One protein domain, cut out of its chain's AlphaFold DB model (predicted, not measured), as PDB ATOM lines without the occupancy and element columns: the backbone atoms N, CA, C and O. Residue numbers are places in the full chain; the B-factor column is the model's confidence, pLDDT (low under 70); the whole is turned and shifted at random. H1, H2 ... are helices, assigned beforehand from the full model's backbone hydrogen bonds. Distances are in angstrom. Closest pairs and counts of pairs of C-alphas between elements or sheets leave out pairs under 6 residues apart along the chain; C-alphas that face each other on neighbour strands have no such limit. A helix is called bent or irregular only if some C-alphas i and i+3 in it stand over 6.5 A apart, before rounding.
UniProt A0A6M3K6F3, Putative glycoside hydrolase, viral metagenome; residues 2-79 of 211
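Overview. This is residues 2 to 79 of the 211 residues of the protein "Putative glycoside hydrolase" of viral metagenome (UniProt A0A6M3K6F3). Two helices set crosswise, H1 and the longer, kinked H4, make one end of this domain, while the short helices H2 and H3 sit with a large looped stretch of chain at the other end. That stretch, residues 12 to 41, runs from H1 to the far end, turns there and folds back to H2; from H3 the chain returns to H1 through H4. The printed part has 78 residues, with four named helices in the order H1, H2, H3, H4 and no named strand. Its class is all helix, though under half of the residues, 38 of 78, are in named elements. It is compact, with a radius of gyration of the C-alphas of 12.4 A and spans of 38 by 25 by 20 A.

Along the chain. Find C-alpha 4 at (44.063, -22.550, -26.472); from there H1, residues 4 to 11, runs 10.3 A to C-alpha 11. Next read residues 12 to 41, which hold no named element; within them residues 28 to 29 pair briefly with residues 32 to 33, antiparallel. H2, residues 42 to 49, begins at C-alpha 42, (43.727, -45.395, -27.726), and is 10.5 A long. H3, residues 55 to 60, spans 8.6 A. H4, residues 63 to 78, is the longest helix at 21.6 A and ends at C-alpha 78, (49.515, -26.766, -35.950). Near residue 72 it has a kink of 26 degrees, and it is only just irregular: C-alphas 73 and 76 are 6.51 A apart.

Arrangement. Start at H1, which touches H4 and stands about perpendicular to it at 75 degrees; their closest C-alphas, those of Phe 4 and Lys 71, are 7.0 A apart. H1 is apart from H2 and from H3. Look next at H2 and H4, close but not clearly touching: their closest C-alphas, those of Trp 48 and Ile 69, are 6.9 A apart, and their lines are about perpendicular at 86 degrees. H2 and H3 are also close but not clearly touching, with the C-alphas of Ala 42 and Met 58 the closest at 7.6 A; they run the same way at a steep tilt of 68 degrees, only just short of about perpendicular. H3 and H4 are apart. In H1, H2 and H3 every O i to N i+4 pair is within hydrogen-bond range; in H4, 9 of 12 are.

Size, cuts and confidence. The C-alphas of Ala 2 and Gly 31 are the two farthest apart, at 37.8 A, while the first and last printed C-alphas, Ala 2 and Gly 79, are 10.1 A apart. The printed part has no cut. The link from H1 to H2 is long, with 30 residues; those from H2 to H3 and from H3 to H4 are tight. The mean pLDDT of the printed part is 91.4; look for values under 70 at residues 13 to 16, inside the long link.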
ATOM      1  N   ALA A   2      45.515 -16.321 -30.817       94.75
ATOM      2  CA  ALA A   2      44.455 -17.161 -30.299       94.75
ATOM      3  C   ALA A   2      44.871 -17.847 -28.989       94.75
ATOM      4  O   ALA A   2      46.047 -18.071 -28.723       94.75
ATOM      5  N   ASP A   3      43.882 -18.159 -28.163       95.81
ATOM      6  CA  ASP A   3      44.039 -18.753 -26.845       95.81
ATOM      7  C   ASP A   3      43.506 -20.188 -26.850       95.81
ATOM      8  O   ASP A   3      42.317 -20.436 -27.105       95.81
ATOM      9  N   PHE A   4      44.395 -21.133 -26.539       96.06
ATOM     10  CA  PHE A   4      44.063 -22.550 -26.472       96.06
ATOM     11  C   PHE A   4      42.997 -22.854 -25.419       96.06
ATOM     12  O   PHE A   4      42.139 -23.695 -25.659       96.06
ATOM     13  N   VAL A   5      43.021 -22.206 -24.249       93.75
ATOM     14  CA  VAL A   5      42.092 -22.529 -23.152       93.75
ATOM     15  C   VAL A   5      40.657 -22.200 -23.563       93.75
ATOM     16  O   VAL A   5      39.761 -23.024 -23.374       93.75
ATOM     17  N   LYS A   6      40.439 -21.044 -24.196       92.50
ATOM     18  CA  LYS A   6      39.146 -20.662 -24.781       92.50
ATOM     19  C   LYS A   6      38.688 -21.671 -25.829       92.50
ATOM     20  O   LYS A   6      37.569 -22.173 -25.733       92.50
ATOM     21  N   ALA A   7      39.571 -22.030 -26.761       92.62
ATOM     22  CA  ALA A   7      39.236 -22.975 -27.818       92.62
ATOM     23  C   ALA A   7      38.929 -24.379 -27.283       92.62
ATOM     24  O   ALA A   7      37.964 -25.027 -27.693       92.62
ATOM     25  N   HIS A   8      39.722 -24.841 -26.322       91.12
ATOM     26  CA  HIS A   8      39.571 -26.143 -25.701       91.12
ATOM     27  C   HIS A   8      38.254 -26.252 -24.928       91.12
ATOM     28  O   HIS A   8      37.576 -27.271 -25.045       91.12
ATOM     29  N   ASN A   9      37.835 -25.193 -24.230       89.06
ATOM     30  CA  ASN A   9      36.545 -25.152 -23.537       89.06
ATOM     31  C   ASN A   9      35.347 -25.268 -24.498       89.06
ATOM     32  O   ASN A   9      34.333 -25.859 -24.134       89.06
ATOM     33  N   LEU A  10      35.459 -24.754 -25.729       84.38
ATOM     34  CA  LEU A  10      34.414 -24.882 -26.752       84.38
ATOM     35  C   LEU A  10      34.365 -26.297 -27.360       84.38
ATOM     36  O   LEU A  10      33.291 -26.856 -27.590       84.38
ATOM     37  N   VAL A  11      35.538 -26.885 -27.606       78.50
ATOM     38  CA  VAL A  11      35.705 -28.233 -28.178       78.50
ATOM     39  C   VAL A  11      35.303 -29.329 -27.189       78.50
ATOM     40  O   VAL A  11      34.743 -30.352 -27.597       78.50
ATOM     41  N   MET A  12      35.540 -29.114 -25.896       73.81
ATOM     42  CA  MET A  12      35.226 -30.049 -24.818       73.81
ATOM     43  C   MET A  12      33.891 -29.712 -24.154       73.81
ATOM     44  O   MET A  12      33.840 -29.259 -23.012       73.81
ATOM     45  N   ILE A  13      32.779 -30.006 -24.832       53.78
ATOM     46  CA  ILE A  13      31.481 -30.033 -24.145       53.78
ATOM     47  C   ILE A  13      31.322 -31.382 -23.438       53.78
ATOM     48  O   ILE A  13      30.875 -32.361 -24.027       53.78
ATOM     49  N   HIS A  14      31.716 -31.354 -22.166       48.72
ATOM     50  CA  HIS A  14      31.348 -32.234 -21.056       48.72
ATOM     51  C   HIS A  14      31.646 -33.732 -21.214       48.72
ATOM     52  O   HIS A  14      30.818 -34.535 -21.621       48.72
ATOM     53  N   GLU A  15      32.871 -34.066 -20.797       56.88
ATOM     54  CA  GLU A  15      33.247 -35.269 -20.042       56.88
ATOM     55  C   GLU A  15      32.601 -36.575 -20.489       56.88
ATOM     56  O   GLU A  15      31.934 -37.267 -19.723       56.88
ATOM     57  N   GLY A  16      32.901 -36.955 -21.731       67.69
ATOM     58  CA  GLY A  16      32.849 -38.358 -22.115       67.69
ATOM     59  C   GLY A  16      33.677 -39.168 -21.118       67.69
ATOM     60  O   GLY A  16      34.896 -38.983 -21.017       67.69
ATOM     61  N   GLY A  17      32.998 -40.010 -20.342       85.62
ATOM     62  CA  GLY A  17      33.630 -40.970 -19.451       85.62
ATOM     63  C   GLY A  17      34.430 -42.010 -20.229       85.62
ATOM     64  O   GLY A  17      34.575 -41.941 -21.450       85.62
ATOM     65  N   TYR A  18      34.963 -42.984 -19.503       92.94
ATOM     66  CA  TYR A  18      35.584 -44.132 -20.145       92.94
ATOM     67  C   TYR A  18      34.538 -44.921 -20.945       92.94
ATOM     68  O   TYR A  18      33.460 -45.213 -20.427       92.94
ATOM     69  N   GLN A  19      34.873 -45.300 -22.174       92.25
ATOM     70  CA  GLN A  19      34.131 -46.286 -22.958       92.25
ATOM     71  C   GLN A  19      35.105 -47.231 -23.665       92.25
ATOM     72  O   GLN A  19      36.242 -46.854 -23.946       92.25
ATOM     73  N   ALA A  20      34.653 -48.451 -23.947       94.62
ATOM     74  CA  ALA A  20      35.419 -49.453 -24.680       94.62
ATOM     75  C   ALA A  20      34.507 -50.282 -25.595       94.62
ATOM     76  O   ALA A  20      34.347 -51.485 -25.428       94.62
ATOM     77  N   ASN A  21      33.851 -49.619 -26.541       88.81
ATOM     78  CA  ASN A  21      33.083 -50.280 -27.589       88.81
ATOM     79  C   ASN A  21      34.013 -51.037 -28.557       88.81
ATOM     80  O   ASN A  21      34.805 -50.419 -29.266       88.81
ATOM     81  N   GLU A  22      33.877 -52.359 -28.630       92.06
ATOM     82  CA  GLU A  22      34.662 -53.224 -29.525       92.06
ATOM     83  C   GLU A  22      34.444 -52.935 -31.020       92.06
ATOM     84  O   GLU A  22      35.322 -53.182 -31.842       92.06
ATOM     85  N   ALA A  23      33.297 -52.365 -31.393       84.88
ATOM     86  CA  ALA A  23      33.032 -51.979 -32.778       84.88
ATOM     87  C   ALA A  23      33.753 -50.680 -33.196       84.88
ATOM     88  O   ALA A  23      33.804 -50.357 -34.383       84.88
ATOM     89  N   ASP A  24      34.282 -49.916 -32.238       82.44
ATOM     90  CA  ASP A  24      34.974 -48.652 -32.478       82.44
ATOM     91  C   ASP A  24      36.492 -48.876 -32.500       82.44
ATOM     92  O   ASP A  24      37.136 -49.088 -31.471       82.44
ATOM     93  N   SER A  25      37.082 -48.786 -33.694       86.56
ATOM     94  CA  SER A  25      38.525 -48.947 -33.890       86.56
ATOM     95  C   SER A  25      39.359 -47.905 -33.136       86.56
ATOM     96  O   SER A  25      40.528 -48.156 -32.845       86.56
ATOM     97  N   GLY A  26      38.770 -46.768 -32.746       87.00
ATOM     98  CA  GLY A  26      39.405 -45.761 -31.898       87.00
ATOM     99  C   GLY A  26      39.712 -46.244 -30.476       87.00
ATOM    100  O   GLY A  26      40.548 -45.638 -29.800       87.00
ATOM    101  N   ASN A  27      39.099 -47.346 -30.034       94.38
ATOM    102  CA  ASN A  27      39.367 -47.968 -28.739       94.38
ATOM    103  C   ASN A  27      40.557 -48.932 -28.751       94.38
ATOM    104  O   ASN A  27      40.914 -49.444 -27.688       94.38
ATOM    105  N   TYR A  28      41.180 -49.181 -29.906       96.69
ATOM    106  CA  TYR A  28      42.258 -50.156 -30.025       96.69
ATOM    107  C   TYR A  28      43.634 -49.503 -30.162       96.69
ATOM    108  O   TYR A  28      43.837 -48.593 -30.963       96.69
ATOM    109  N   ALA A  29      44.605 -50.015 -29.408       96.38
ATOM    110  CA  ALA A  29      46.028 -49.737 -29.581       96.38
ATOM    111  C   ALA A  29      46.813 -51.034 -29.370       96.38
ATOM    112  O   ALA A  29      46.485 -51.824 -28.490       96.38
ATOM    113  N   CYS A  30      47.825 -51.285 -30.204       95.38
ATOM    114  CA  CYS A  30      48.626 -52.518 -30.149       95.38
ATOM    115  C   CYS A  30      47.800 -53.826 -30.166       95.38
ATOM    116  O   CYS A  30      48.176 -54.811 -29.537       95.38
ATOM    117  N   GLY A  31      46.651 -53.830 -30.856       94.06
ATOM    118  CA  GLY A  31      45.738 -54.980 -30.906       94.06
ATOM    119  C   GLY A  31      44.913 -55.210 -29.633       94.06
ATOM    120  O   GLY A  31      44.191 -56.198 -29.555       94.06
ATOM    121  N   GLN A  32      44.991 -54.313 -28.647       95.88
ATOM    122  CA  GLN A  32      44.271 -54.407 -27.377       95.88
ATOM    123  C   GLN A  32      43.137 -53.383 -27.317       95.88
ATOM    124  O   GLN A  32      43.308 -52.248 -27.760       95.88
ATOM    125  N   LEU A  33      42.002 -53.774 -26.730       97.25
ATOM    126  CA  LEU A  33      40.891 -52.872 -26.429       97.25
ATOM    127  C   LEU A  33      41.242 -52.023 -25.198       97.25
ATOM    128  O   LEU A  33      41.006 -52.415 -24.058       97.25
ATOM    129  N   VAL A  34      41.838 -50.858 -25.435       97.69
ATOM    130  CA  VAL A  34      42.253 -49.899 -24.403       97.69
ATOM    131  C   VAL A  34      41.084 -48.999 -23.989       97.69
ATOM    132  O   VAL A  34      40.935 -48.685 -22.809       97.69
ATOM    133  N   GLY A  35      40.225 -48.631 -24.941       96.12
ATOM    134  CA  GLY A  35      39.107 -47.708 -24.745       96.12
ATOM    135  C   GLY A  35      39.446 -46.255 -25.091       96.12
ATOM    136  O   GLY A  35      40.548 -45.940 -25.541       96.12
ATOM    137  N   THR A  36      38.496 -45.358 -24.850       93.12
ATOM    138  CA  THR A  36      38.657 -43.903 -24.956       93.12
ATOM    139  C   THR A  36      38.145 -43.231 -23.685       93.12
ATOM    140  O   THR A  36      37.258 -43.749 -23.005       93.12
ATOM    141  N   LYS A  37      38.698 -42.066 -23.344       93.12
ATOM    142  CA  LYS A  37      38.229 -41.232 -22.227       93.12
ATOM    143  C   LYS A  37      38.501 -39.766 -22.533       93.12
ATOM    144  O   LYS A  37      39.548 -39.437 -23.083       93.12
ATOM    145  N   TYR A  38      37.564 -38.878 -22.196       90.62
ATOM    146  CA  TYR A  38      37.678 -37.435 -22.454       90.62
ATOM    147  C   TYR A  38      37.990 -37.087 -23.921       90.62
ATOM    148  O   TYR A  38      38.677 -36.111 -24.192       90.62
ATOM    149  N   GLY A  39      37.513 -37.902 -24.867       86.44
ATOM    150  CA  GLY A  39      37.785 -37.725 -26.298       86.44
ATOM    151  C   GLY A  39      39.186 -38.156 -26.755       86.44
ATOM    152  O   GLY A  39      39.484 -38.069 -27.944       86.44
ATOM    153  N   ILE A  40      40.032 -38.666 -25.854       90.62
ATOM    154  CA  ILE A  40      41.333 -39.244 -26.195       90.62
ATOM    155  C   ILE A  40      41.142 -40.695 -26.634       90.62
ATOM    156  O   ILE A  40      40.653 -41.525 -25.867       90.62
ATOM    157  N   SER A  41      41.541 -40.992 -27.873       92.06
ATOM    158  CA  SER A  41      41.529 -42.346 -28.430       92.06
ATOM    159  C   SER A  41      42.737 -43.172 -27.997       92.06
ATOM    160  O   SER A  41      43.786 -42.619 -27.653       92.06
ATOM    161  N   ALA A  42      42.624 -44.498 -28.056       95.50
ATOM    162  CA  ALA A  42      43.727 -45.395 -27.726       95.50
ATOM    163  C   ALA A  42      44.991 -45.128 -28.574       95.50
ATOM    164  O   ALA A  42      46.065 -44.990 -27.981       95.50
ATOM    165  N   PRO A  43      44.910 -44.917 -29.908       94.75
ATOM    166  CA  PRO A  43      46.076 -44.523 -30.707       94.75
ATOM    167  C   PRO A  43      46.656 -43.156 -30.315       94.75
ATOM    168  O   PRO A  43      47.864 -42.924 -30.412       94.75
ATOM    169  N   THR A  44      45.803 -42.230 -29.863       93.25
ATOM    170  CA  THR A  44      46.244 -40.908 -29.394       93.25
ATOM    171  C   THR A  44      47.047 -41.037 -28.110       93.25
ATOM    172  O   THR A  44      48.135 -40.468 -28.028       93.25
ATOM    173  N   LEU A  45      46.555 -41.822 -27.148       95.50
ATOM    174  CA  LEU A  45      47.276 -42.093 -25.910       95.50
ATOM    175  C   LEU A  45      48.571 -42.871 -26.176       95.50
ATOM    176  O   LEU A  45      49.593 -42.527 -25.602       95.50
ATOM    177  N   GLN A  46      48.564 -43.841 -27.098       96.38
ATOM    178  CA  GLN A  46      49.773 -44.556 -27.524       96.38
ATOM    179  C   GLN A  46      50.832 -43.606 -28.087       96.38
ATOM    180  O   GLN A  46      52.013 -43.724 -27.769       96.38
ATOM    181  N   THR A  47      50.421 -42.651 -28.927       93.44
ATOM    182  CA  THR A  47      51.367 -41.674 -29.478       93.44
ATOM    183  C   THR A  47      51.916 -40.760 -28.386       93.44
ATOM    184  O   THR A  47      53.097 -40.442 -28.407       93.44
ATOM    185  N   TRP A  48      51.069 -40.353 -27.437       94.25
ATOM    186  CA  TRP A  48      51.462 -39.517 -26.303       94.25
ATOM    187  C   TRP A  48      52.469 -40.209 -25.377       94.25
ATOM    188  O   TRP A  48      53.462 -39.612 -24.980       94.25
ATOM    189  N   THR A  49      52.229 -41.473 -25.029       94.19
ATOM    190  CA  THR A  49      53.113 -42.220 -24.124       94.19
ATOM    191  C   THR A  49      54.348 -42.782 -24.825       94.19
ATOM    192  O   THR A  49      55.281 -43.210 -24.149       94.19
ATOM    193  N   GLY A  50      54.348 -42.844 -26.161       95.44
ATOM    194  CA  GLY A  50      55.392 -43.501 -26.950       95.44
ATOM    195  C   GLY A  50      55.427 -45.026 -26.784       95.44
ATOM    196  O   GLY A  50      56.395 -45.663 -27.193       95.44
ATOM    197  N   ARG A  51      54.395 -45.629 -26.176       96.19
ATOM    198  CA  ARG A  51      54.295 -47.072 -25.900       96.19
ATOM    199  C   ARG A  51      52.848 -47.550 -25.933       96.19
ATOM    200  O   ARG A  51      51.924 -46.745 -25.908       96.19
ATOM    201  N   CYS A  52      52.639 -48.864 -25.945       96.56
ATOM    202  CA  CYS A  52      51.298 -49.439 -25.829       96.56
ATOM    203  C   CYS A  52      50.668 -49.049 -24.475       96.56
ATOM    204  O   CYS A  52      51.242 -49.384 -23.434       96.56
ATOM    205  N   PRO A  53      49.543 -48.309 -24.468       96.88
ATOM    206  CA  PRO A  53      48.838 -47.965 -23.242       96.88
ATOM    207  C   PRO A  53      47.953 -49.129 -22.788       96.88
ATOM    208  O   PRO A  53      47.450 -49.886 -23.616       96.88
ATOM    209  N   SER A  54      47.723 -49.252 -21.483       97.56
ATOM    210  CA  SER A  54      46.780 -50.227 -20.929       97.56
ATOM    211  C   SER A  54      45.365 -49.641 -20.771       97.56
ATOM    212  O   SER A  54      45.198 -48.418 -20.682       97.56
ATOM    213  N   PRO A  55      44.322 -50.488 -20.667       97.62
ATOM    214  CA  PRO A  55      42.970 -50.025 -20.352       97.62
ATOM    215  C   PRO A  55      42.890 -49.245 -19.033       97.62
ATOM    216  O   PRO A  55      42.136 -48.279 -18.927       97.62
ATOM    217  N   ASP A  56      43.681 -49.631 -18.030       97.69
ATOM    218  CA  ASP A  56      43.689 -48.957 -16.731       97.69
ATOM    219  C   ASP A  56      44.341 -47.575 -16.806       97.69
ATOM    220  O   ASP A  56      43.889 -46.649 -16.134       97.69
ATOM    221  N   GLU A  57      45.332 -47.382 -17.679       96.44
ATOM    222  CA  GLU A  57      45.874 -46.050 -17.958       96.44
ATOM    223  C   GLU A  57      44.830 -45.141 -18.608       96.44
ATOM    224  O   GLU A  57      44.686 -43.988 -18.203       96.44
ATOM    225  N   MET A  58      44.047 -45.659 -19.560       97.12
ATOM    226  CA  MET A  58      42.960 -44.895 -20.179       97.12
ATOM    227  C   MET A  58      41.858 -44.552 -19.166       97.12
ATOM    228  O   MET A  58      41.400 -43.409 -19.111       97.12
ATOM    229  N   LYS A  59      41.453 -45.499 -18.310       96.31
ATOM    230  CA  LYS A  59      40.475 -45.251 -17.231       96.31
ATOM    231  C   LYS A  59      40.972 -44.208 -16.235       96.31
ATOM    232  O   LYS A  59      40.185 -43.365 -15.803       96.31
ATOM    233  N   ASN A  60      42.260 -44.231 -15.902       96.38
ATOM    234  CA  ASN A  60      42.877 -43.309 -14.950       96.38
ATOM    235  C   ASN A  60      43.365 -41.999 -15.588       96.38
ATOM    236  O   ASN A  60      43.853 -41.126 -14.872       96.38
ATOM    237  N   LEU A  61      43.182 -41.814 -16.902       95.06
ATOM    238  CA  LEU A  61      43.547 -40.579 -17.590       95.06
ATOM    239  C   LEU A  61      42.852 -39.389 -16.922       95.06
ATOM    240  O   LEU A  61      41.621 -39.360 -16.798       95.06
ATOM    241  N   SER A  62      43.646 -38.420 -16.467       93.62
ATOM    242  CA  SER A  62      43.141 -37.201 -15.841       93.62
ATOM    243  C   SER A  62      42.684 -36.197 -16.903       93.62
ATOM    244  O   SER A  62      43.182 -36.199 -18.031       93.62
ATOM    245  N   LYS A  63      41.752 -35.304 -16.545       91.19
ATOM    246  CA  LYS A  63      41.336 -34.209 -17.442       91.19
ATOM    247  C   LYS A  63      42.505 -33.300 -17.794       91.19
ATOM    248  O   LYS A  63      42.593 -32.844 -18.925       91.19
ATOM    249  N   GLU A  64      43.407 -33.076 -16.843       92.38
ATOM    250  CA  GLU A  64      44.580 -32.236 -17.057       92.38
ATOM    251  C   GLU A  64      45.549 -32.875 -18.054       92.38
ATOM    252  O   GLU A  64      45.981 -32.225 -19.001       92.38
ATOM    253  N   THR A  65      45.809 -34.178 -17.934       94.25
ATOM    254  CA  THR A  65      46.606 -34.914 -18.924       94.25
ATOM    255  C   THR A  65      45.925 -34.913 -20.292       94.25
ATOM    256  O   THR A  65      46.588 -34.672 -21.295       94.25
ATOM    257  N   ALA A  66      44.605 -35.121 -20.356       93.25
ATOM    258  CA  ALA A  66      43.864 -35.023 -21.612       93.25
ATOM    259  C   ALA A  66      44.005 -33.625 -22.241       93.25
ATOM    260  O   ALA A  66      44.289 -33.513 -23.432       93.25
ATOM    261  N   ARG A  67      43.893 -32.560 -21.442       93.38
ATOM    262  CA  ARG A  67      44.088 -31.172 -21.879       93.38
ATOM    263  C   ARG A  67      45.496 -30.936 -22.434       93.38
ATOM    264  O   ARG A  67      45.623 -30.296 -23.476       93.38
ATOM    265  N   LEU A  68      46.535 -31.469 -21.787       95.38
ATOM    266  CA  LEU A  68      47.917 -31.397 -22.277       95.38
ATOM    267  C   LEU A  68      48.091 -32.130 -23.614       95.38
ATOM    268  O   LEU A  68      48.664 -31.561 -24.540       95.38
ATOM    269  N   ILE A  69      47.511 -33.329 -23.753       94.88
ATOM    270  CA  ILE A  69      47.491 -34.070 -25.025       94.88
ATOM    271  C   ILE A  69      46.824 -33.230 -26.121       94.88
ATOM    272  O   ILE A  69      47.334 -33.154 -27.238       94.88
ATOM    273  N   TYR A  70      45.696 -32.584 -25.811       94.50
ATOM    274  CA  TYR A  70      45.001 -31.719 -26.759       94.50
ATOM    275  C   TYR A  70      45.845 -30.520 -27.189       94.50
ATOM    276  O   TYR A  70      45.922 -30.231 -28.387       94.50
ATOM    277  N   LYS A  71      46.499 -29.859 -26.228       95.75
ATOM    278  CA  LYS A  71      47.386 -28.729 -26.498       95.75
ATOM    279  C   LYS A  71      48.518 -29.156 -27.423       95.75
ATOM    280  O   LYS A  71      48.638 -28.625 -28.519       95.75
ATOM    281  N   GLU A  72      49.280 -30.172 -27.043       95.44
ATOM    282  CA  GLU A  72      50.461 -30.573 -27.805       95.44
ATOM    283  C   GLU A  72      50.088 -31.114 -29.192       95.44
ATOM    284  O   GLU A  72      50.608 -30.667 -30.215       95.44
ATOM    285  N   ARG A  73      49.154 -32.073 -29.256       91.88
ATOM    286  CA  ARG A  73      48.929 -32.847 -30.485       91.88
ATOM    287  C   ARG A  73      48.043 -32.159 -31.507       91.88
ATOM    288  O   ARG A  73      48.126 -32.520 -32.680       91.88
ATOM    289  N   PHE A  74      47.186 -31.234 -31.082       93.50
ATOM    290  CA  PHE A  74      46.161 -30.665 -31.956       93.50
ATOM    291  C   PHE A  74      46.204 -29.139 -32.051       93.50
ATOM    292  O   PHE A  74      45.707 -28.604 -33.039       93.50
ATOM    293  N   TRP A  75      46.802 -28.444 -31.077       97.06
ATOM    294  CA  TRP A  75      46.955 -26.987 -31.101       97.06
ATOM    295  C   TRP A  75      48.386 -26.572 -31.459       97.06
ATOM    296  O   TRP A  75      48.614 -25.983 -32.516       97.06
ATOM    297  N   ASP A  76      49.358 -26.960 -30.633       97.00
ATOM    298  CA  ASP A  76      50.775 -26.616 -30.791       97.00
ATOM    299  C   ASP A  76      51.346 -27.241 -32.062       97.00
ATOM    300  O   ASP A  76      52.048 -26.577 -32.819       97.00
ATOM    301  N   LYS A  77      50.969 -28.494 -32.362       95.12
ATOM    302  CA  LYS A  77      51.362 -29.180 -33.600       95.12
ATOM    303  C   LYS A  77      50.997 -28.405 -34.868       95.12
ATOM    304  O   LYS A  77      51.680 -28.551 -35.874       95.12
ATOM    305  N   LEU A  78      49.922 -27.622 -34.837       96.94
ATOM    306  CA  LEU A  78      49.515 -26.766 -35.950       96.94
ATOM    307  C   LEU A  78      50.107 -25.351 -35.856       96.94
ATOM    308  O   LEU A  78      50.084 -24.641 -36.849       96.94
ATOM    309  N   GLY A  79      50.622 -24.928 -34.700       97.44
ATOM    310  CA  GLY A  79      51.068 -23.550 -34.481       97.44
ATOM    311  C   GLY A  79      49.909 -22.553 -34.357       97.44
ATOM    312  O   GLY A  79      50.029 -21.412 -34.794       97.44
TER     313      GLY A  79